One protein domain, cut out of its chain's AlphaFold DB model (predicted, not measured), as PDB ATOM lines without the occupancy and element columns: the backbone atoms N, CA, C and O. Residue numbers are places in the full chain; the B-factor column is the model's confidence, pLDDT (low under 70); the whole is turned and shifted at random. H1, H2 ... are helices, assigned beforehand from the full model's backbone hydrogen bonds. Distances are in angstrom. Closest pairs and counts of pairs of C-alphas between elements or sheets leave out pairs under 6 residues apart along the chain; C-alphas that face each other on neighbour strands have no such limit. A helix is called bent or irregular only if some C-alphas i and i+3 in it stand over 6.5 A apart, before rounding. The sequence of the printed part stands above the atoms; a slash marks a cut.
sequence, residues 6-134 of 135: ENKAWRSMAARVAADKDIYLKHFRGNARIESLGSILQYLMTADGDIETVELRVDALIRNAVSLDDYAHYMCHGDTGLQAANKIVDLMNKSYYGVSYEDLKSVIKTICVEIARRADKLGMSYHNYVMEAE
ATOM      1  N   GLU A   6      -2.810 -49.006 -18.062       88.69
ATOM      2  CA  GLU A   6      -3.278 -48.160 -19.157       88.69
ATOM      3  C   GLU A   6      -3.182 -46.662 -18.823       88.69
ATOM      4  O   GLU A   6      -2.576 -45.892 -19.563       88.69
ATOM      5  N   ASN A   7      -3.687 -46.233 -17.658       86.81
ATOM      6  CA  ASN A   7      -3.579 -44.835 -17.233       86.81
ATOM      7  C   ASN A   7      -2.116 -44.385 -17.131       86.81
ATOM      8  O   ASN A   7      -1.810 -43.220 -17.371       86.81
ATOM      9  N   LYS A   8      -1.206 -45.288 -16.743       90.00
ATOM     10  CA  LYS A   8       0.234 -45.007 -16.718       90.00
ATOM     11  C   LYS A   8       0.788 -44.854 -18.138       90.00
ATOM     12  O   LYS A   8       1.505 -43.886 -18.376       90.00
ATOM     13  N   ALA A   9       0.405 -45.740 -19.054       92.69
ATOM     14  CA  ALA A   9       0.848 -45.717 -20.443       92.69
ATOM     15  C   ALA A   9       0.495 -44.394 -21.138       92.69
ATOM     16  O   ALA A   9       1.361 -43.731 -21.703       92.69
ATOM     17  N   TRP A  10      -0.744 -43.925 -20.987       93.62
ATOM     18  CA  TRP A  10      -1.172 -42.644 -21.556       93.62
ATOM     19  C   TRP A  10      -0.442 -41.432 -20.966       93.62
ATOM     20  O   TRP A  10      -0.141 -40.482 -21.685       93.62
ATOM     21  N   ARG A  11      -0.126 -41.449 -19.664       91.75
ATOM     22  CA  ARG A  11       0.665 -40.381 -19.021       91.75
ATOM     23  C   ARG A  11       2.093 -40.343 -19.557       91.75
ATOM     24  O   ARG A  11       2.601 -39.267 -19.857       91.75
ATOM     25  N   SER A  12       2.712 -41.514 -19.687       92.56
ATOM     26  CA  SER A  12       4.063 -41.664 -20.228       92.56
ATOM     27  C   SER A  12       4.124 -41.251 -21.700       92.56
ATOM     28  O   SER A  12       4.989 -40.466 -22.087       92.56
ATOM     29  N   MET A  13       3.142 -41.666 -22.508       94.25
ATOM     30  CA  MET A  13       3.037 -41.251 -23.906       94.25
ATOM     31  C   MET A  13       2.890 -39.731 -24.042       94.25
ATOM     32  O   MET A  13       3.575 -39.125 -24.864       94.25
ATOM     33  N   ALA A  14       2.058 -39.099 -23.205       92.06
ATOM     34  CA  ALA A  14       1.910 -37.644 -23.188       92.06
ATOM     35  C   ALA A  14       3.255 -36.937 -22.950       92.06
ATOM     36  O   ALA A  14       3.598 -36.004 -23.673       92.06
ATOM     37  N   ALA A  15       4.031 -37.403 -21.964       90.50
ATOM     38  CA  ALA A  15       5.349 -36.851 -21.661       90.50
ATOM     39  C   ALA A  15       6.346 -37.052 -22.806       90.50
ATOM     40  O   ALA A  15       7.057 -36.119 -23.168       90.50
ATOM     41  N   ARG A  16       6.375 -38.255 -23.392       91.88
ATOM     42  CA  ARG A  16       7.286 -38.608 -24.488       91.88
ATOM     43  C   ARG A  16       7.031 -37.748 -25.721       91.88
ATOM     44  O   ARG A  16       7.949 -37.129 -26.240       91.88
ATOM     45  N   VAL A  17       5.772 -37.655 -26.149       92.81
ATOM     46  CA  VAL A  17       5.387 -36.837 -27.306       92.81
ATOM     47  C   VAL A  17       5.671 -35.361 -27.058       92.81
ATOM     48  O   VAL A  17       6.150 -34.678 -27.960       92.81
ATOM     49  N   ALA A  18       5.417 -34.870 -25.846       89.56
ATOM     50  CA  ALA A  18       5.722 -33.490 -25.507       89.56
ATOM     51  C   ALA A  18       7.224 -33.193 -25.529       89.56
ATOM     52  O   ALA A  18       7.614 -32.175 -26.091       89.56
ATOM     53  N   ALA A  19       8.058 -34.094 -25.006       89.62
ATOM     54  CA  ALA A  19       9.509 -33.971 -25.098       89.62
ATOM     55  C   ALA A  19       9.989 -33.976 -26.560       89.62
ATOM     56  O   ALA A  19      10.759 -33.108 -26.955       89.62
ATOM     57  N   ASP A  20       9.477 -34.892 -27.387       90.38
ATOM     58  CA  ASP A  20       9.853 -35.001 -28.803       90.38
ATOM     59  C   ASP A  20       9.450 -33.770 -29.636       90.38
ATOM     60  O   ASP A  20      10.050 -33.491 -30.676       90.38
ATOM     61  N   LYS A  21       8.389 -33.069 -29.225       88.00
ATOM     62  CA  LYS A  21       7.843 -31.891 -29.913       88.00
ATOM     63  C   LYS A  21       8.273 -30.566 -29.296       88.00
ATOM     64  O   LYS A  21       7.778 -29.534 -29.743       88.00
ATOM     65  N   ASP A  22       9.155 -30.596 -28.299       86.44
ATOM     66  CA  ASP A  22       9.580 -29.406 -27.553       86.44
ATOM     67  C   ASP A  22       8.382 -28.644 -26.940       86.44
ATOM     68  O   ASP A  22       8.366 -27.418 -26.814       86.44
ATOM     69  N   ILE A  23       7.319 -29.376 -26.588       82.38
ATOM     70  CA  ILE A  23       6.109 -28.806 -26.003       82.38
ATOM     71  C   ILE A  23       6.352 -28.606 -24.518       82.38
ATOM     72  O   ILE A  23       6.421 -29.557 -23.737       82.38
ATOM     73  N   TYR A  24       6.372 -27.342 -24.118       73.44
ATOM     74  CA  TYR A  24       6.421 -26.953 -22.722       73.44
ATOM     75  C   TYR A  24       5.296 -25.989 -22.412       73.44
ATOM     76  O   TYR A  24       5.176 -24.923 -23.011       73.44
ATOM     77  N   LEU A  25       4.514 -26.322 -21.394       68.69
ATOM     78  CA  LEU A  25       3.581 -25.375 -20.810       68.69
ATOM     79  C   LEU A  25       4.337 -24.574 -19.749       68.69
ATOM     80  O   LEU A  25       4.293 -24.897 -18.563       68.69
ATOM     81  N   LYS A  26       5.061 -23.535 -20.194       56.19
ATOM     82  CA  LYS A  26       5.882 -22.637 -19.348       56.19
ATOM     83  C   LYS A  26       5.123 -22.050 -18.150       56.19
ATOM     84  O   LYS A  26       5.751 -21.593 -17.198       56.19
ATOM     85  N   HIS A  27       3.794 -22.049 -18.206       54.81
ATOM     86  CA  HIS A  27       2.928 -21.444 -17.207       54.81
ATOM     87  C   HIS A  27       2.353 -22.406 -16.166       54.81
ATOM     88  O   HIS A  27       1.763 -21.910 -15.213       54.81
ATOM     89  N   PHE A  28       2.600 -23.723 -16.254       60.88
ATOM     90  CA  PHE A  28       2.310 -24.629 -15.135       60.88
ATOM     91  C   PHE A  28       3.165 -24.217 -13.927       60.88
ATOM     92  O   PHE A  28       4.331 -24.596 -13.831       60.88
ATOM     93  N   ARG A  29       2.624 -23.429 -12.991       49.38
ATOM     94  CA  ARG A  29       3.241 -23.280 -11.664       49.38
ATOM     95  C   ARG A  29       2.776 -24.457 -10.785       49.38
ATOM     96  O   ARG A  29       1.748 -25.099 -11.010       49.38
ATOM     97  N   GLY A  30       3.573 -24.811  -9.780       53.00
ATOM     98  CA  GLY A  30       3.309 -25.987  -8.939       53.00
ATOM     99  C   GLY A  30       3.662 -27.332  -9.601       53.00
ATOM    100  O   GLY A  30       4.520 -27.404 -10.470       53.00
ATOM    101  N   ASN A  31       3.046 -28.423  -9.129       54.06
ATOM    102  CA  ASN A  31       3.457 -29.807  -9.435       54.06
ATOM    103  C   ASN A  31       2.774 -30.459 -10.648       54.06
ATOM    104  O   ASN A  31       3.022 -31.643 -10.895       54.06
ATOM    105  N   ALA A  32       1.891 -29.771 -11.377       61.22
ATOM    106  CA  ALA A  32       1.272 -30.413 -12.531       61.22
ATOM    107  C   ALA A  32       2.223 -30.395 -13.729       61.22
ATOM    108  O   ALA A  32       3.062 -29.514 -13.903       61.22
ATOM    109  N   ARG A  33       2.140 -31.469 -14.499       76.38
ATOM    110  CA  ARG A  33       3.049 -31.810 -15.587       76.38
ATOM    111  C   ARG A  33       2.196 -32.209 -16.770       76.38
ATOM    112  O   ARG A  33       1.083 -32.679 -16.566       76.38
ATOM    113  N   ILE A  34       2.738 -32.133 -17.978       82.31
ATOM    114  CA  ILE A  34       2.043 -32.585 -19.194       82.31
ATOM    115  C   ILE A  34       1.507 -34.023 -19.062       82.31
ATOM    116  O   ILE A  34       0.432 -34.331 -19.570       82.31
ATOM    117  N   GLU A  35       2.176 -34.880 -18.283       85.06
ATOM    118  CA  GLU A  35       1.683 -36.209 -17.898       85.06
ATOM    119  C   GLU A  35       0.235 -36.204 -17.378       85.06
ATOM    120  O   GLU A  35      -0.510 -37.146 -17.635       85.06
ATOM    121  N   SER A  36      -0.220 -35.158 -16.672       83.88
ATOM    122  CA  SER A  36      -1.588 -35.083 -16.142       83.88
ATOM    123  C   SER A  36      -2.658 -35.086 -17.233       83.88
ATOM    124  O   SER A  36      -3.798 -35.466 -16.956       83.88
ATOM    125  N   LEU A  37      -2.294 -34.733 -18.470       88.12
ATOM    126  CA  LEU A  37      -3.175 -34.795 -19.634       88.12
ATOM    127  C   LEU A  37      -3.471 -36.234 -20.077       88.12
ATOM    128  O   LEU A  37      -4.437 -36.439 -20.801       88.12
ATOM    129  N   GLY A  38      -2.729 -37.244 -19.602       89.38
ATOM    130  CA  GLY A  38      -2.876 -38.636 -20.044       89.38
ATOM    131  C   GLY A  38      -4.318 -39.160 -20.023       89.38
ATOM    132  O   GLY A  38      -4.765 -39.759 -20.991       89.38
ATOM    133  N   SER A  39      -5.098 -38.864 -18.975       88.25
ATOM    134  CA  SER A  39      -6.508 -39.300 -18.929       88.25
ATOM    135  C   SER A  39      -7.438 -38.530 -19.876       88.25
ATOM    136  O   SER A  39      -8.482 -39.052 -20.247       88.25
ATOM    137  N   ILE A  40      -7.087 -37.290 -20.235       89.56
ATOM    138  CA  ILE A  40      -7.825 -36.504 -21.236       89.56
ATOM    139  C   ILE A  40      -7.524 -37.072 -22.627       89.56
ATOM    140  O   ILE A  40      -8.445 -37.313 -23.399       89.56
ATOM    141  N   LEU A  41      -6.251 -37.359 -22.910       92.00
ATOM    142  CA  LEU A  41      -5.815 -37.962 -24.171       92.00
ATOM    143  C   LEU A  41      -6.434 -39.343 -24.382       92.00
ATOM    144  O   LEU A  41      -6.967 -39.604 -25.455       92.00
ATOM    145  N   GLN A  42      -6.437 -40.186 -23.346       91.44
ATOM    146  CA  GLN A  42      -7.116 -41.478 -23.379       91.44
ATOM    147  C   GLN A  42      -8.581 -41.309 -23.788       91.44
ATOM    148  O   GLN A  42      -8.992 -41.889 -24.781       91.44
ATOM    149  N   TYR A  43      -9.343 -40.460 -23.090       88.38
ATOM    150  CA  TYR A  43     -10.750 -40.206 -23.416       88.38
ATOM    151  C   TYR A  43     -10.955 -39.758 -24.875       88.38
ATOM    152  O   TYR A  43     -11.848 -40.258 -25.555       88.38
ATOM    153  N   LEU A  44     -10.124 -38.835 -25.361       88.69
ATOM    154  CA  LEU A  44     -10.245 -38.284 -26.712       88.69
ATOM    155  C   LEU A  44      -9.932 -39.313 -27.805       88.69
ATOM    156  O   LEU A  44     -10.562 -39.288 -28.864       88.69
ATOM    157  N   MET A  45      -8.958 -40.190 -27.550       89.00
ATOM    158  CA  MET A  45      -8.358 -41.068 -28.557       89.00
ATOM    159  C   MET A  45      -8.815 -42.529 -28.474       89.00
ATOM    160  O   MET A  45      -8.551 -43.288 -29.399       89.00
ATOM    161  N   THR A  46      -9.480 -42.966 -27.403       84.88
ATOM    162  CA  THR A  46     -10.079 -44.313 -27.349       84.88
ATOM    163  C   THR A  46     -11.518 -44.349 -27.851       84.88
ATOM    164  O   THR A  46     -12.073 -45.431 -28.010       84.88
ATOM    165  N   ALA A  47     -12.135 -43.194 -28.096       77.38
ATOM    166  CA  ALA A  47     -13.434 -43.120 -28.745       77.38
ATOM    167  C   ALA A  47     -13.285 -43.319 -30.266       77.38
ATOM    168  O   ALA A  47     -12.398 -42.724 -30.880       77.38
ATOM    169  N   ASP A  48     -14.170 -44.107 -30.881       69.56
ATOM    170  CA  ASP A  48     -14.104 -44.466 -32.308       69.56
ATOM    171  C   ASP A  48     -14.029 -43.239 -33.221       69.56
ATOM    172  O   ASP A  48     -14.802 -42.298 -33.052       69.56
ATOM    173  N   GLY A  49     -13.124 -43.230 -34.195       71.88
ATOM    174  CA  GLY A  49     -13.006 -42.135 -35.158       71.88
ATOM    175  C   GLY A  49     -11.578 -41.891 -35.623       71.88
ATOM    176  O   GLY A  49     -10.611 -42.401 -35.055       71.88
ATOM    177  N   ASP A  50     -11.463 -41.100 -36.681       79.62
ATOM    178  CA  ASP A  50     -10.197 -40.653 -37.252       79.62
ATOM    179  C   ASP A  50      -9.650 -39.401 -36.544       79.62
ATOM    180  O   ASP A  50     -10.197 -38.911 -35.551       79.62
ATOM    181  N   ILE A  51      -8.527 -38.884 -37.041       81.25
ATOM    182  CA  ILE A  51      -7.895 -37.690 -36.479       81.25
ATOM    183  C   ILE A  51      -8.785 -36.441 -36.574       81.25
ATOM    184  O   ILE A  51      -8.789 -35.639 -35.643       81.25
ATOM    185  N   GLU A  52      -9.583 -36.292 -37.637       83.44
ATOM    186  CA  GLU A  52     -10.522 -35.173 -37.791       83.44
ATOM    187  C   GLU A  52     -11.576 -35.200 -36.677       83.44
ATOM    188  O   GLU A  52     -11.840 -34.193 -36.013       83.44
ATOM    189  N   THR A  53     -12.086 -36.394 -36.373       85.25
ATOM    190  CA  THR A  53     -12.999 -36.624 -35.251       85.25
ATOM    191  C   THR A  53     -12.353 -36.251 -33.911       85.25
ATOM    192  O   THR A  53     -13.011 -35.675 -33.040       85.25
ATOM    193  N   VAL A  54     -11.059 -36.536 -33.725       85.38
ATOM    194  CA  VAL A  54     -10.327 -36.156 -32.507       85.38
ATOM    195  C   VAL A  54     -10.209 -34.635 -32.384       85.38
ATOM    196  O   VAL A  54     -10.451 -34.108 -31.299       85.38
ATOM    197  N   GLU A  55      -9.906 -33.912 -33.463       86.81
ATOM    198  CA  GLU A  55      -9.836 -32.444 -33.427       86.81
ATOM    199  C   GLU A  55     -11.178 -31.817 -33.026       86.81
ATOM    200  O   GLU A  55     -11.226 -30.975 -32.124       86.81
ATOM    201  N   LEU A  56     -12.280 -32.291 -33.616       86.38
ATOM    202  CA  LEU A  56     -13.632 -31.842 -33.273       86.38
ATOM    203  C   LEU A  56     -13.971 -32.104 -31.798       86.38
ATOM    204  O   LEU A  56     -14.612 -31.274 -31.144       86.38
ATOM    205  N   ARG A  57     -13.521 -33.237 -31.246       87.06
ATOM    206  CA  ARG A  57     -13.699 -33.572 -29.825       87.06
ATOM    207  C   ARG A  57     -12.882 -32.681 -28.909       87.06
ATOM    208  O   ARG A  57     -13.399 -32.285 -27.869       87.06
ATOM    209  N   VAL A  58     -11.647 -32.345 -29.278       89.00
ATOM    210  CA  VAL A  58     -10.834 -31.382 -28.519       89.00
ATOM    211  C   VAL A  58     -11.553 -30.036 -28.456       89.00
ATOM    212  O   VAL A  58     -11.716 -29.478 -27.371       89.00
ATOM    213  N   ASP A  59     -12.068 -29.552 -29.586       87.69
ATOM    214  CA  ASP A  59     -12.805 -28.288 -29.647       87.69
ATOM    215  C   ASP A  59     -14.110 -28.316 -28.848       87.69
ATOM    216  O   ASP A  59     -14.466 -27.342 -28.181       87.69
ATOM    217  N   ALA A  60     -14.856 -29.420 -28.904       86.12
ATOM    218  CA  ALA A  60     -16.046 -29.607 -28.079       86.12
ATOM    219  C   ALA A  60     -15.698 -29.638 -26.582       86.12
ATOM    220  O   ALA A  60     -16.356 -28.976 -25.782       86.12
ATOM    221  N   LEU A  61     -14.635 -30.350 -26.207       88.19
ATOM    222  CA  LEU A  61     -14.198 -30.492 -24.823       88.19
ATOM    223  C   LEU A  61     -13.773 -29.149 -24.212       88.19
ATOM    224  O   LEU A  61     -14.164 -28.844 -23.087       88.19
ATOM    225  N   ILE A  62     -13.024 -28.334 -24.958       88.44
ATOM    226  CA  ILE A  62     -12.595 -27.001 -24.514       88.44
ATOM    227  C   ILE A  62     -13.790 -26.053 -24.389       88.44
ATOM    228  O   ILE A  62     -13.914 -25.378 -23.374       88.44
ATOM    229  N   ARG A  63     -14.717 -26.044 -25.359       85.75
ATOM    230  CA  ARG A  63     -15.953 -25.243 -25.260       85.75
ATOM    231  C   ARG A  63     -16.793 -25.624 -24.045       85.75
ATOM    232  O   ARG A  63     -17.301 -24.747 -23.352       85.75
ATOM    233  N   ASN A  64     -16.903 -26.919 -23.763       83.31
ATOM    234  CA  ASN A  64     -17.591 -27.401 -22.571       83.31
ATOM    235  C   ASN A  64     -16.873 -26.959 -21.292       83.31
ATOM    236  O   ASN A  64     -17.540 -26.582 -20.337       83.31
ATOM    237  N   ALA A  65     -15.536 -26.968 -21.269       84.88
ATOM    238  CA  ALA A  65     -14.762 -26.485 -20.128       84.88
ATOM    239  C   ALA A  65     -14.966 -24.980 -19.885       84.88
ATOM    240  O   ALA A  65     -15.254 -24.602 -18.757       84.88
ATOM    241  N   VAL A  66     -14.916 -24.149 -20.933       84.00
ATOM    242  CA  VAL A  66     -15.211 -22.705 -20.844       84.00
ATOM    243  C   VAL A  66     -16.619 -22.467 -20.290       84.00
ATOM    244  O   VAL A  66     -16.792 -21.706 -19.349       84.00
ATOM    245  N   SER A  67     -17.620 -23.181 -20.814       80.06
ATOM    246  CA  SER A  67     -18.997 -23.076 -20.318       80.06
ATOM    247  C   SER A  67     -19.108 -23.470 -18.836       80.06
ATOM    248  O   SER A  67     -19.699 -22.747 -18.042       80.06
ATOM    249  N   LEU A  68     -18.499 -24.586 -18.422       78.00
ATOM    250  CA  LEU A  68     -18.506 -25.032 -17.019       78.00
ATOM    251  C   LEU A  68     -17.817 -24.059 -16.061       78.00
ATOM    252  O   LEU A  68     -18.149 -24.026 -14.881       78.00
ATOM    253  N   ASP A  69     -16.827 -23.329 -16.549       75.50
ATOM    254  CA  ASP A  69     -16.103 -22.329 -15.780       75.50
ATOM    255  C   ASP A  69     -16.941 -21.065 -15.553       75.50
ATOM    256  O   ASP A  69     -17.038 -20.577 -14.426       75.50
ATOM    257  N   ASP A  70     -17.650 -20.616 -16.594       70.81
ATOM    258  CA  ASP A  70     -18.605 -19.507 -16.509       70.81
ATOM    259  C   ASP A  70     -19.787 -19.832 -15.571       70.81
ATOM    260  O   ASP A  70     -20.287 -18.966 -14.844       70.81
ATOM    261  N   TYR A  71     -20.234 -21.091 -15.542       63.34
ATOM    262  CA  TYR A  71     -21.279 -21.567 -14.634       63.34
ATOM    263  C   TYR A  71     -20.672 -22.132 -13.347       63.34
ATOM    264  O   TYR A  71     -20.434 -23.333 -13.244       63.34
ATOM    265  N   ALA A  72     -20.468 -21.272 -12.343       49.84
ATOM    266  CA  ALA A  72     -19.921 -21.615 -11.026       49.84
ATOM    267  C   ALA A  72     -20.386 -22.994 -10.490       49.84
ATOM    268  O   ALA A  72     -21.446 -23.134  -9.884       49.84
ATOM    269  N   HIS A  73     -19.526 -23.995 -10.694       51.41
ATOM    270  CA  HIS A  73     -19.531 -25.329 -10.087       51.41
ATOM    271  C   HIS A  73     -20.752 -26.220 -10.367       51.41
ATOM    272  O   HIS A  73     -21.563 -26.492  -9.484       51.41
ATOM    273  N   TYR A  74     -20.761 -26.862 -11.538       48.50
ATOM    274  CA  TYR A  74     -21.367 -28.191 -11.672       48.50
ATOM    275  C   TYR A  74     -20.300 -29.290 -11.525       48.50
ATOM    276  O   TYR A  74     -19.632 -29.688 -12.481       48.50
ATOM    277  N   MET A  75     -20.153 -29.830 -10.311       47.75
ATOM    278  CA  MET A  75     -19.470 -31.113 -10.116       47.75
ATOM    279  C   MET A  75     -20.395 -32.241 -10.577       47.75
ATOM    280  O   MET A  75     -21.194 -32.760  -9.803       47.75
ATOM    281  N   CYS A  76     -20.306 -32.634 -11.846       48.69
ATOM    282  CA  CYS A  76     -21.010 -33.826 -12.312       48.69
ATOM    283  C   CYS A  76     -20.134 -35.067 -12.185       48.69
ATOM    284  O   CYS A  76     -19.010 -35.141 -12.691       48.69
ATOM    285  N   HIS A  77     -20.718 -36.089 -11.575       48.47
ATOM    286  CA  HIS A  77     -20.159 -37.421 -11.478       48.47
ATOM    287  C   HIS A  77     -20.953 -38.349 -12.403       48.47
ATOM    288  O   HIS A  77     -22.117 -38.621 -12.141       48.47
ATOM    289  N   GLY A  78     -20.342 -38.827 -13.492       53.44
ATOM    290  CA  GLY A  78     -20.901 -39.939 -14.275       53.44
ATOM    291  C   GLY A  78     -20.490 -39.966 -15.743       53.44
ATOM    292  O   GLY A  78     -20.171 -41.033 -16.252       53.44
ATOM    293  N   ASP A  79     -20.423 -38.803 -16.395       75.94
ATOM    294  CA  ASP A  79     -20.041 -38.698 -17.807       75.94
ATOM    295  C   ASP A  79     -18.528 -38.479 -17.952       75.94
ATOM    296  O   ASP A  79     -17.965 -37.513 -17.425       75.94
ATOM    297  N   THR A  80     -17.858 -39.386 -18.661       76.62
ATOM    298  CA  THR A  80     -16.416 -39.352 -18.927       76.62
ATOM    299  C   THR A  80     -15.986 -38.060 -19.627       76.62
ATOM    300  O   THR A  80     -14.926 -37.519 -19.306       76.62
ATOM    301  N   GLY A  81     -16.817 -37.528 -20.531       72.44
ATOM    302  CA  GLY A  81     -16.545 -36.270 -21.226       72.44
ATOM    303  C   GLY A  81     -16.622 -35.068 -20.294       72.44
ATOM    304  O   GLY A  81     -15.746 -34.203 -20.317       72.44
ATOM    305  N   LEU A  82     -17.598 -35.054 -19.388       77.75
ATOM    306  CA  LEU A  82     -17.717 -33.979 -18.406       77.75
ATOM    307  C   LEU A  82     -16.643 -34.064 -17.312       77.75
ATOM    308  O   LEU A  82     -16.150 -33.042 -16.844       77.75
ATOM    309  N   GLN A  83     -16.213 -35.275 -16.936       80.81
ATOM    310  CA  GLN A  83     -15.044 -35.470 -16.072       80.81
ATOM    311  C   GLN A  83     -13.758 -34.951 -16.725       80.81
ATOM    312  O   GLN A  83     -12.907 -34.387 -16.033       80.81
ATOM    313  N   ALA A  84     -13.596 -35.139 -18.037       82.94
ATOM    314  CA  ALA A  84     -12.478 -34.572 -18.779       82.94
ATOM    315  C   ALA A  84     -12.562 -33.035 -18.824       82.94
ATOM    316  O   ALA A  84     -11.556 -32.381 -18.560       82.94
ATOM    317  N   ALA A  85     -13.748 -32.461 -19.050       83.31
ATOM    318  CA  ALA A  85     -13.952 -31.010 -19.068       83.31
ATOM    319  C   ALA A  85     -13.656 -30.377 -17.697       83.31
ATOM    320  O   ALA A  85     -12.876 -29.434 -17.608       83.31
ATOM    321  N   ASN A  86     -14.163 -30.970 -16.612       80.94
ATOM    322  CA  ASN A  86     -13.866 -30.544 -15.240       80.94
ATOM    323  C   ASN A  86     -12.367 -30.586 -14.918       80.94
ATOM    324  O   ASN A  86     -11.869 -29.714 -14.213       80.94
ATOM    325  N   LYS A  87     -11.617 -31.563 -15.446       81.88
ATOM    326  CA  LYS A  87     -10.153 -31.587 -15.299       81.88
ATOM    327  C   LYS A  87      -9.478 -30.423 -16.023       81.88
ATOM    328  O   LYS A  87      -8.486 -29.920 -15.510       81.88
ATOM    329  N   ILE A  88      -9.978 -30.009 -17.188       85.88
ATOM    330  CA  ILE A  88      -9.456 -28.834 -17.903       85.88
ATOM    331  C   ILE A  88      -9.723 -27.569 -17.084       85.88
ATOM    332  O   ILE A  88      -8.792 -26.799 -16.867       85.88
ATOM    333  N   VAL A  89     -10.941 -27.403 -16.556       83.56
ATOM    334  CA  VAL A  89     -11.280 -26.296 -15.643       83.56
ATOM    335  C   VAL A  89     -10.361 -26.300 -14.418       83.56
ATOM    336  O   VAL A  89      -9.775 -25.280 -14.083       83.56
ATOM    337  N   ASP A  90     -10.145 -27.456 -13.788       80.75
ATOM    338  CA  ASP A  90      -9.225 -27.620 -12.653       80.75
ATOM    339  C   ASP A  90      -7.775 -27.224 -12.986       80.75
ATOM    340  O   ASP A  90      -7.071 -26.670 -12.138       80.75
ATOM    341  N   LEU A  91      -7.315 -27.545 -14.200       78.56
ATOM    342  CA  LEU A  91      -5.988 -27.184 -14.706       78.56
ATOM    343  C   LEU A  91      -5.876 -25.692 -15.032       78.56
ATOM    344  O   LEU A  91      -4.764 -25.181 -15.058       78.56
ATOM    345  N   MET A  92      -6.983 -24.996 -15.266       77.88
ATOM    346  CA  MET A  92      -6.995 -23.553 -15.499       77.88
ATOM    347  C   MET A  92      -7.124 -22.781 -14.171       77.88
ATOM    348  O   MET A  92      -6.293 -21.927 -13.861       77.88
ATOM    349  N   ASN A  93      -8.105 -23.152 -13.338       71.69
ATOM    350  CA  ASN A  93      -8.543 -22.397 -12.159       71.69
ATOM    351  C   ASN A  93      -7.728 -22.602 -10.887       71.69
ATOM    352  O   ASN A  93      -7.712 -21.725 -10.017       71.69
ATOM    353  N   LYS A  94      -7.079 -23.757 -10.698       66.25
ATOM    354  CA  LYS A  94      -6.238 -23.917  -9.505       66.25
ATOM    355  C   LYS A  94      -5.086 -22.928  -9.626       66.25
ATOM    356  O   LYS A  94      -4.310 -22.998 -10.570       66.25
ATOM    357  N   SER A  95      -4.961 -22.060  -8.624       45.41
ATOM    358  CA  SER A  95      -4.024 -20.929  -8.477       45.41
ATOM    359  C   SER A  95      -2.537 -21.227  -8.727       45.41
ATOM    360  O   SER A  95      -1.711 -20.315  -8.753       45.41
ATOM    361  N   TYR A  96      -2.190 -22.492  -8.939       48.50
ATOM    362  CA  TYR A  96      -0.869 -22.950  -9.322       48.50
ATOM    363  C   TYR A  96      -0.718 -23.058 -10.851       48.50
ATOM    364  O   TYR A  96       0.359 -22.807 -11.349       48.50
ATOM    365  N   TYR A  97      -1.743 -23.336 -11.652       57.06
ATOM    366  CA  TYR A  97      -1.511 -23.826 -13.015       57.06
ATOM    367  C   TYR A  97      -1.514 -22.784 -14.126       57.06
ATOM    368  O   TYR A  97      -0.796 -23.013 -15.085       57.06
ATOM    369  N   GLY A  98      -2.198 -21.642 -13.992       59.72
ATOM    370  CA  GLY A  98      -1.974 -20.443 -14.820       59.72
ATOM    371  C   GLY A  98      -1.914 -20.649 -16.342       59.72
ATOM    372  O   GLY A  98      -1.250 -19.867 -17.020       59.72
ATOM    373  N   VAL A  99      -2.546 -21.695 -16.878       75.81
ATOM    374  CA  VAL A  99      -2.511 -22.041 -18.305       75.81
ATOM    375  C   VAL A  99      -3.843 -21.677 -18.932       75.81
ATOM    376  O   VAL A  99      -4.892 -22.002 -18.384       75.81
ATOM    377  N   SER A 100      -3.802 -21.010 -20.084       82.69
ATOM    378  CA  SER A 100      -5.017 -20.631 -20.801       82.69
ATOM    379  C   SER A 100      -5.696 -21.844 -21.450       82.69
ATOM    380  O   SER A 100      -5.052 -22.850 -21.768       82.69
ATOM    381  N   TYR A 101      -7.004 -21.743 -21.706       85.00
ATOM    382  CA  TYR A 101      -7.716 -22.750 -22.501       85.00
ATOM    383  C   TYR A 101      -7.092 -22.939 -23.889       85.00
ATOM    384  O   TYR A 101      -7.033 -24.067 -24.372       85.00
ATOM    385  N   GLU A 102      -6.577 -21.870 -24.499       85.56
ATOM    386  CA  GLU A 102      -5.912 -21.926 -25.804       85.56
ATOM    387  C   GLU A 102      -4.594 -22.703 -25.753       85.56
ATOM    388  O   GLU A 102      -4.339 -23.549 -26.613       85.56
ATOM    389  N   ASP A 103      -3.784 -22.504 -24.712       84.69
ATOM    390  CA  ASP A 103      -2.550 -23.270 -24.523       84.69
ATOM    391  C   ASP A 103      -2.855 -24.757 -24.290       84.69
ATOM    392  O   ASP A 103      -2.233 -25.627 -24.906       84.69
ATOM    393  N   LEU A 104      -3.849 -25.069 -23.446       87.50
ATOM    394  CA  LEU A 104      -4.289 -26.450 -23.221       87.50
ATOM    395  C   LEU A 104      -4.808 -27.083 -24.510       87.50
ATOM    396  O   LEU A 104      -4.416 -28.202 -24.839       87.50
ATOM    397  N   LYS A 105      -5.647 -26.367 -25.263       90.12
ATOM    398  CA  LYS A 105      -6.171 -26.804 -26.558       90.12
ATOM    399  C   LYS A 105      -5.041 -27.117 -27.531       90.12
ATOM    400  O   LYS A 105      -5.012 -28.208 -28.096       90.12
ATOM    401  N   SER A 106      -4.102 -26.188 -27.693       89.12
ATOM    402  CA  SER A 106      -2.955 -26.328 -28.591       89.12
ATOM    403  C   SER A 106      -2.097 -27.543 -28.231       89.12
ATOM    404  O   SER A 106      -1.766 -28.360 -29.097       89.12
ATOM    405  N   VAL A 107      -1.804 -27.735 -26.941       89.31
ATOM    406  CA  VAL A 107      -1.003 -28.872 -26.474       89.31
ATOM    407  C   VAL A 107      -1.731 -30.197 -26.641       89.31
ATOM    408  O   VAL A 107      -1.155 -31.131 -27.197       89.31
ATOM    409  N   ILE A 108      -2.991 -30.288 -26.209       91.94
ATOM    410  CA  ILE A 108      -3.795 -31.507 -26.357       91.94
ATOM    411  C   ILE A 108      -3.888 -31.881 -27.839       91.94
ATOM    412  O   ILE A 108      -3.596 -33.021 -28.197       91.94
ATOM    413  N   LYS A 109      -4.210 -30.912 -28.705       92.31
ATOM    414  CA  LYS A 109      -4.302 -31.118 -30.153       92.31
ATOM    415  C   LYS A 109      -2.982 -31.624 -30.731       92.31
ATOM    416  O   LYS A 109      -2.971 -32.636 -31.425       92.31
ATOM    417  N   THR A 110      -1.867 -30.973 -30.405       91.94
ATOM    418  CA  THR A 110      -0.548 -31.354 -30.932       91.94
ATOM    419  C   THR A 110      -0.151 -32.766 -30.501       91.94
ATOM    420  O   THR A 110       0.342 -33.543 -31.320       91.94
ATOM    421  N   ILE A 111      -0.399 -33.123 -29.237       93.44
ATOM    422  CA  ILE A 111      -0.102 -34.465 -28.728       93.44
ATOM    423  C   ILE A 111      -0.985 -35.513 -29.420       93.44
ATOM    424  O   ILE A 111      -0.458 -36.517 -29.896       93.44
ATOM    425  N   CYS A 112      -2.295 -35.277 -29.536       93.00
ATOM    426  CA  CYS A 112      -3.216 -36.189 -30.217       93.00
ATOM    427  C   CYS A 112      -2.830 -36.429 -31.683       93.00
ATOM    428  O   CYS A 112      -2.751 -37.579 -32.112       93.00
ATOM    429  N   VAL A 113      -2.538 -35.360 -32.432       92.38
ATOM    430  CA  VAL A 113      -2.110 -35.442 -33.839       92.38
ATOM    431  C   VAL A 113      -0.820 -36.238 -33.978       92.38
ATOM    432  O   VAL A 113      -0.697 -37.074 -34.871       92.38
ATOM    433  N   GLU A 114       0.151 -36.018 -33.094       93.75
ATOM    434  CA  GLU A 114       1.413 -36.741 -33.175       93.75
ATOM    435  C   GLU A 114       1.265 -38.223 -32.800       93.75
ATOM    436  O   GLU A 114       1.881 -39.061 -33.457       93.75
ATOM    437  N   ILE A 115       0.433 -38.566 -31.810       93.06
ATOM    438  CA  ILE A 115       0.110 -39.964 -31.486       93.06
ATOM    439  C   ILE A 115      -0.575 -40.637 -32.680       93.06
ATOM    440  O   ILE A 115      -0.135 -41.709 -33.090       93.06
ATOM    441  N   ALA A 116      -1.591 -40.002 -33.272       91.50
ATOM    442  CA  ALA A 116      -2.298 -40.539 -34.434       91.50
ATOM    443  C   ALA A 116      -1.339 -40.774 -35.607       91.50
ATOM    444  O   ALA A 116      -1.222 -41.892 -36.096       91.50
ATOM    445  N   ARG A 117      -0.517 -39.774 -35.949       91.44
ATOM    446  CA  ARG A 117       0.501 -39.893 -37.002       91.44
ATOM    447  C   ARG A 117       1.466 -41.058 -36.766       91.44
ATOM    448  O   ARG A 117       1.919 -41.686 -37.723       91.44
ATOM    449  N   ARG A 118       1.868 -41.315 -35.516       93.06
ATOM    450  CA  ARG A 118       2.772 -42.428 -35.173       93.06
ATOM    451  C   ARG A 118       2.068 -43.780 -35.247       93.06
ATOM    452  O   ARG A 118       2.674 -44.726 -35.742       93.06
ATOM    453  N   ALA A 119       0.819 -43.856 -34.800       91.19
ATOM    454  CA  ALA A 119      -0.003 -45.057 -34.884       91.19
ATOM    455  C   ALA A 119      -0.301 -45.437 -36.347       91.19
ATOM    456  O   ALA A 119      -0.097 -46.589 -36.728       91.19
ATOM    457  N   ASP A 120      -0.644 -44.455 -37.186       90.88
ATOM    458  CA  ASP A 120      -0.923 -44.640 -38.617       90.88
ATOM    459  C   ASP A 120       0.286 -45.201 -39.371       90.88
ATOM    460  O   ASP A 120       0.154 -46.119 -40.179       90.88
ATOM    461  N   LYS A 121       1.496 -44.717 -39.059       92.81
ATOM    462  CA  LYS A 121       2.747 -45.245 -39.636       92.81
ATOM    463  C   LYS A 121       2.972 -46.727 -39.345       92.81
ATOM    464  O   LYS A 121       3.702 -47.379 -40.086       92.81
ATOM    465  N   LEU A 122       2.397 -47.232 -38.259       92.00
ATOM    466  CA  LEU A 122       2.503 -48.624 -37.836       92.00
ATOM    467  C   LEU A 122       1.247 -49.436 -38.185       92.00
ATOM    468  O   LEU A 122       1.216 -50.632 -37.908       92.00
ATOM    469  N   GLY A 123       0.219 -48.813 -38.775       90.38
ATOM    470  CA  GLY A 123      -1.068 -49.457 -39.044       90.38
ATOM    471  C   GLY A 123      -1.786 -49.928 -37.774       90.38
ATOM    472  O   GLY A 123      -2.486 -50.937 -37.801       90.38
ATOM    473  N   MET A 124      -1.573 -49.243 -36.646       91.38
ATOM    474  CA  MET A 124      -2.128 -49.610 -35.342       91.38
ATOM    475  C   MET A 124      -3.249 -48.658 -34.933       91.38
ATOM    476  O   MET A 124      -3.215 -47.471 -35.245       91.38
ATOM    477  N   SER A 125      -4.209 -49.152 -34.148       90.50
ATOM    478  CA  SER A 125      -5.118 -48.261 -33.422       90.50
ATOM    479  C   SER A 125      -4.339 -47.429 -32.398       90.50
ATOM    480  O   SER A 125      -3.302 -47.864 -31.885       90.50
ATOM    481  N   TYR A 126      -4.855 -46.248 -32.050       90.75
ATOM    482  CA  TYR A 126      -4.197 -45.348 -31.097       90.75
ATOM    483  C   TYR A 126      -3.958 -46.023 -29.741       90.75
ATOM    484  O   TYR A 126      -2.879 -45.903 -29.166       90.75
ATOM    485  N   HIS A 127      -4.944 -46.791 -29.262       90.19
ATOM    486  CA  HIS A 127      -4.827 -47.558 -28.024       90.19
ATOM    487  C   HIS A 127      -3.701 -48.597 -28.106       90.19
ATOM    488  O   HIS A 127      -2.826 -48.615 -27.243       90.19
ATOM    489  N   ASN A 128      -3.673 -49.423 -29.158       90.44
ATOM    490  CA  ASN A 128      -2.648 -50.459 -29.302       90.44
ATOM    491  C   ASN A 128      -1.249 -49.853 -29.416       90.44
ATOM    492  O   ASN A 128      -0.324 -50.350 -28.782       90.44
ATOM    493  N   TYR A 129      -1.110 -48.752 -30.158       92.38
ATOM    494  CA  TYR A 129       0.149 -48.023 -30.265       92.38
ATOM    495  C   TYR A 129       0.665 -47.558 -28.894       92.38
ATOM    496  O   TYR A 129       1.829 -47.778 -28.558       92.38
ATOM    497  N   VAL A 130      -0.203 -46.950 -28.078       91.81
ATOM    498  CA  VAL A 130       0.157 -46.465 -26.735       91.81
ATOM    499  C   VAL A 130       0.552 -47.614 -25.813       91.81
ATOM    500  O   VAL A 130       1.524 -47.492 -25.071       91.81
ATOM    501  N   MET A 131      -0.175 -48.731 -25.868       92.94
ATOM    502  CA  MET A 131       0.111 -49.899 -25.037       92.94
ATOM    503  C   MET A 131       1.395 -50.625 -25.462       92.94
ATOM    504  O   MET A 131       2.123 -51.106 -24.598       92.94
ATOM    505  N   GLU A 132       1.693 -50.694 -26.761       91.06
ATOM    506  CA  GLU A 132       2.922 -51.310 -27.279       91.06
ATOM    507  C   GLU A 132       4.161 -50.477 -26.940       91.06
ATOM    508  O   GLU A 132       5.193 -51.024 -26.570       91.06
ATOM    509  N   ALA A 133       4.055 -49.147 -26.995       87.44
ATOM    510  CA  ALA A 133       5.159 -48.233 -26.700       87.44
ATOM    511  C   ALA A 133       5.634 -48.246 -25.230       87.44
ATOM    512  O   ALA A 133       6.629 -47.584 -24.908       87.44
ATOM    513  N   GLU A 134       4.905 -48.942 -24.355       85.19
ATOM    514  CA  GLU A 134       5.133 -49.044 -22.909       85.19
ATOM    515  C   GLU A 134       5.489 -50.465 -22.443       85.19
ATOM    516  O   GLU A 134       5.653 -50.681 -21.239       85.19
TER     517      GLU A 134
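AT A GLANCE: This is residues 6 to 134 of the 135 residues of an uncharacterized protein of Lacticaseibacillus chiayiensis (UniProt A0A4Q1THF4). The long helices H5 and H3 lie side by side, running opposite ways, and H1, H2 and H4 cross over one side of this pair, with H2 in the middle. The short H6 packs on residues 115 to 119 of H5. The printed part has 129 residues, with six named helices, H1 to H6 in order, and no named strand: all helix. It is compact, with a radius of gyration of the C-alphas of 14.2 A, and elongated, spanning 44 by 29 by 23 A.

IN THESE COORDINATES: H5, residues 101 to 121, is 30.2 A long. H3, residues 51 to 70, measures 29.1 A. H2, residues 34 to 46, measures 18.7 A and is irregular: C-alphas 36 and 39 are 7.1 A apart. H1, residues 6 to 20, measures 20.9 A and begins at C-alpha 6 (-3.278, -48.160, -19.157). H4, residues 80 to 93, measures 19.9 A. H6, residues 126 to 132, measures 10.0 A and ends at C-alpha 132 (2.922, -51.310, -27.279).

HOW THE PARTS SIT: H5 and H2 are the hubs, touching five helices each. The closest C-alphas of each pair follow. H5 touches H3 at Lys 109 and Glu 55, 6.6 A, at a shallow tilt of 20 degrees. H2 touches H1 at Gly 38 and Arg 11, 4.1 A, at a steep tilt of 66 degrees. H4 touches H3 at Ala 85 and Ala 65, 4.7 A. H6 touches H5 at Tyr 129 and Ala 119, 5.5 A. H4 and H5 only just touch, with 3 pairs of C-alphas within 8 A. H1 and H4 are apart. Every O i to N i+4 pair is within hydrogen-bond range in H1, H3, H4, H5 and H6; in H2, 6 of 9 are.

THE WHOLE: The C-alphas farthest apart, Ala 72 and Leu 122, are 44.2 A apart. The printed part has no cut. The link from H1 to H2 is long, 13 residues. The pLDDT is under 70 at residues 25 to 32, 48, 71 to 78 and 94 to 98.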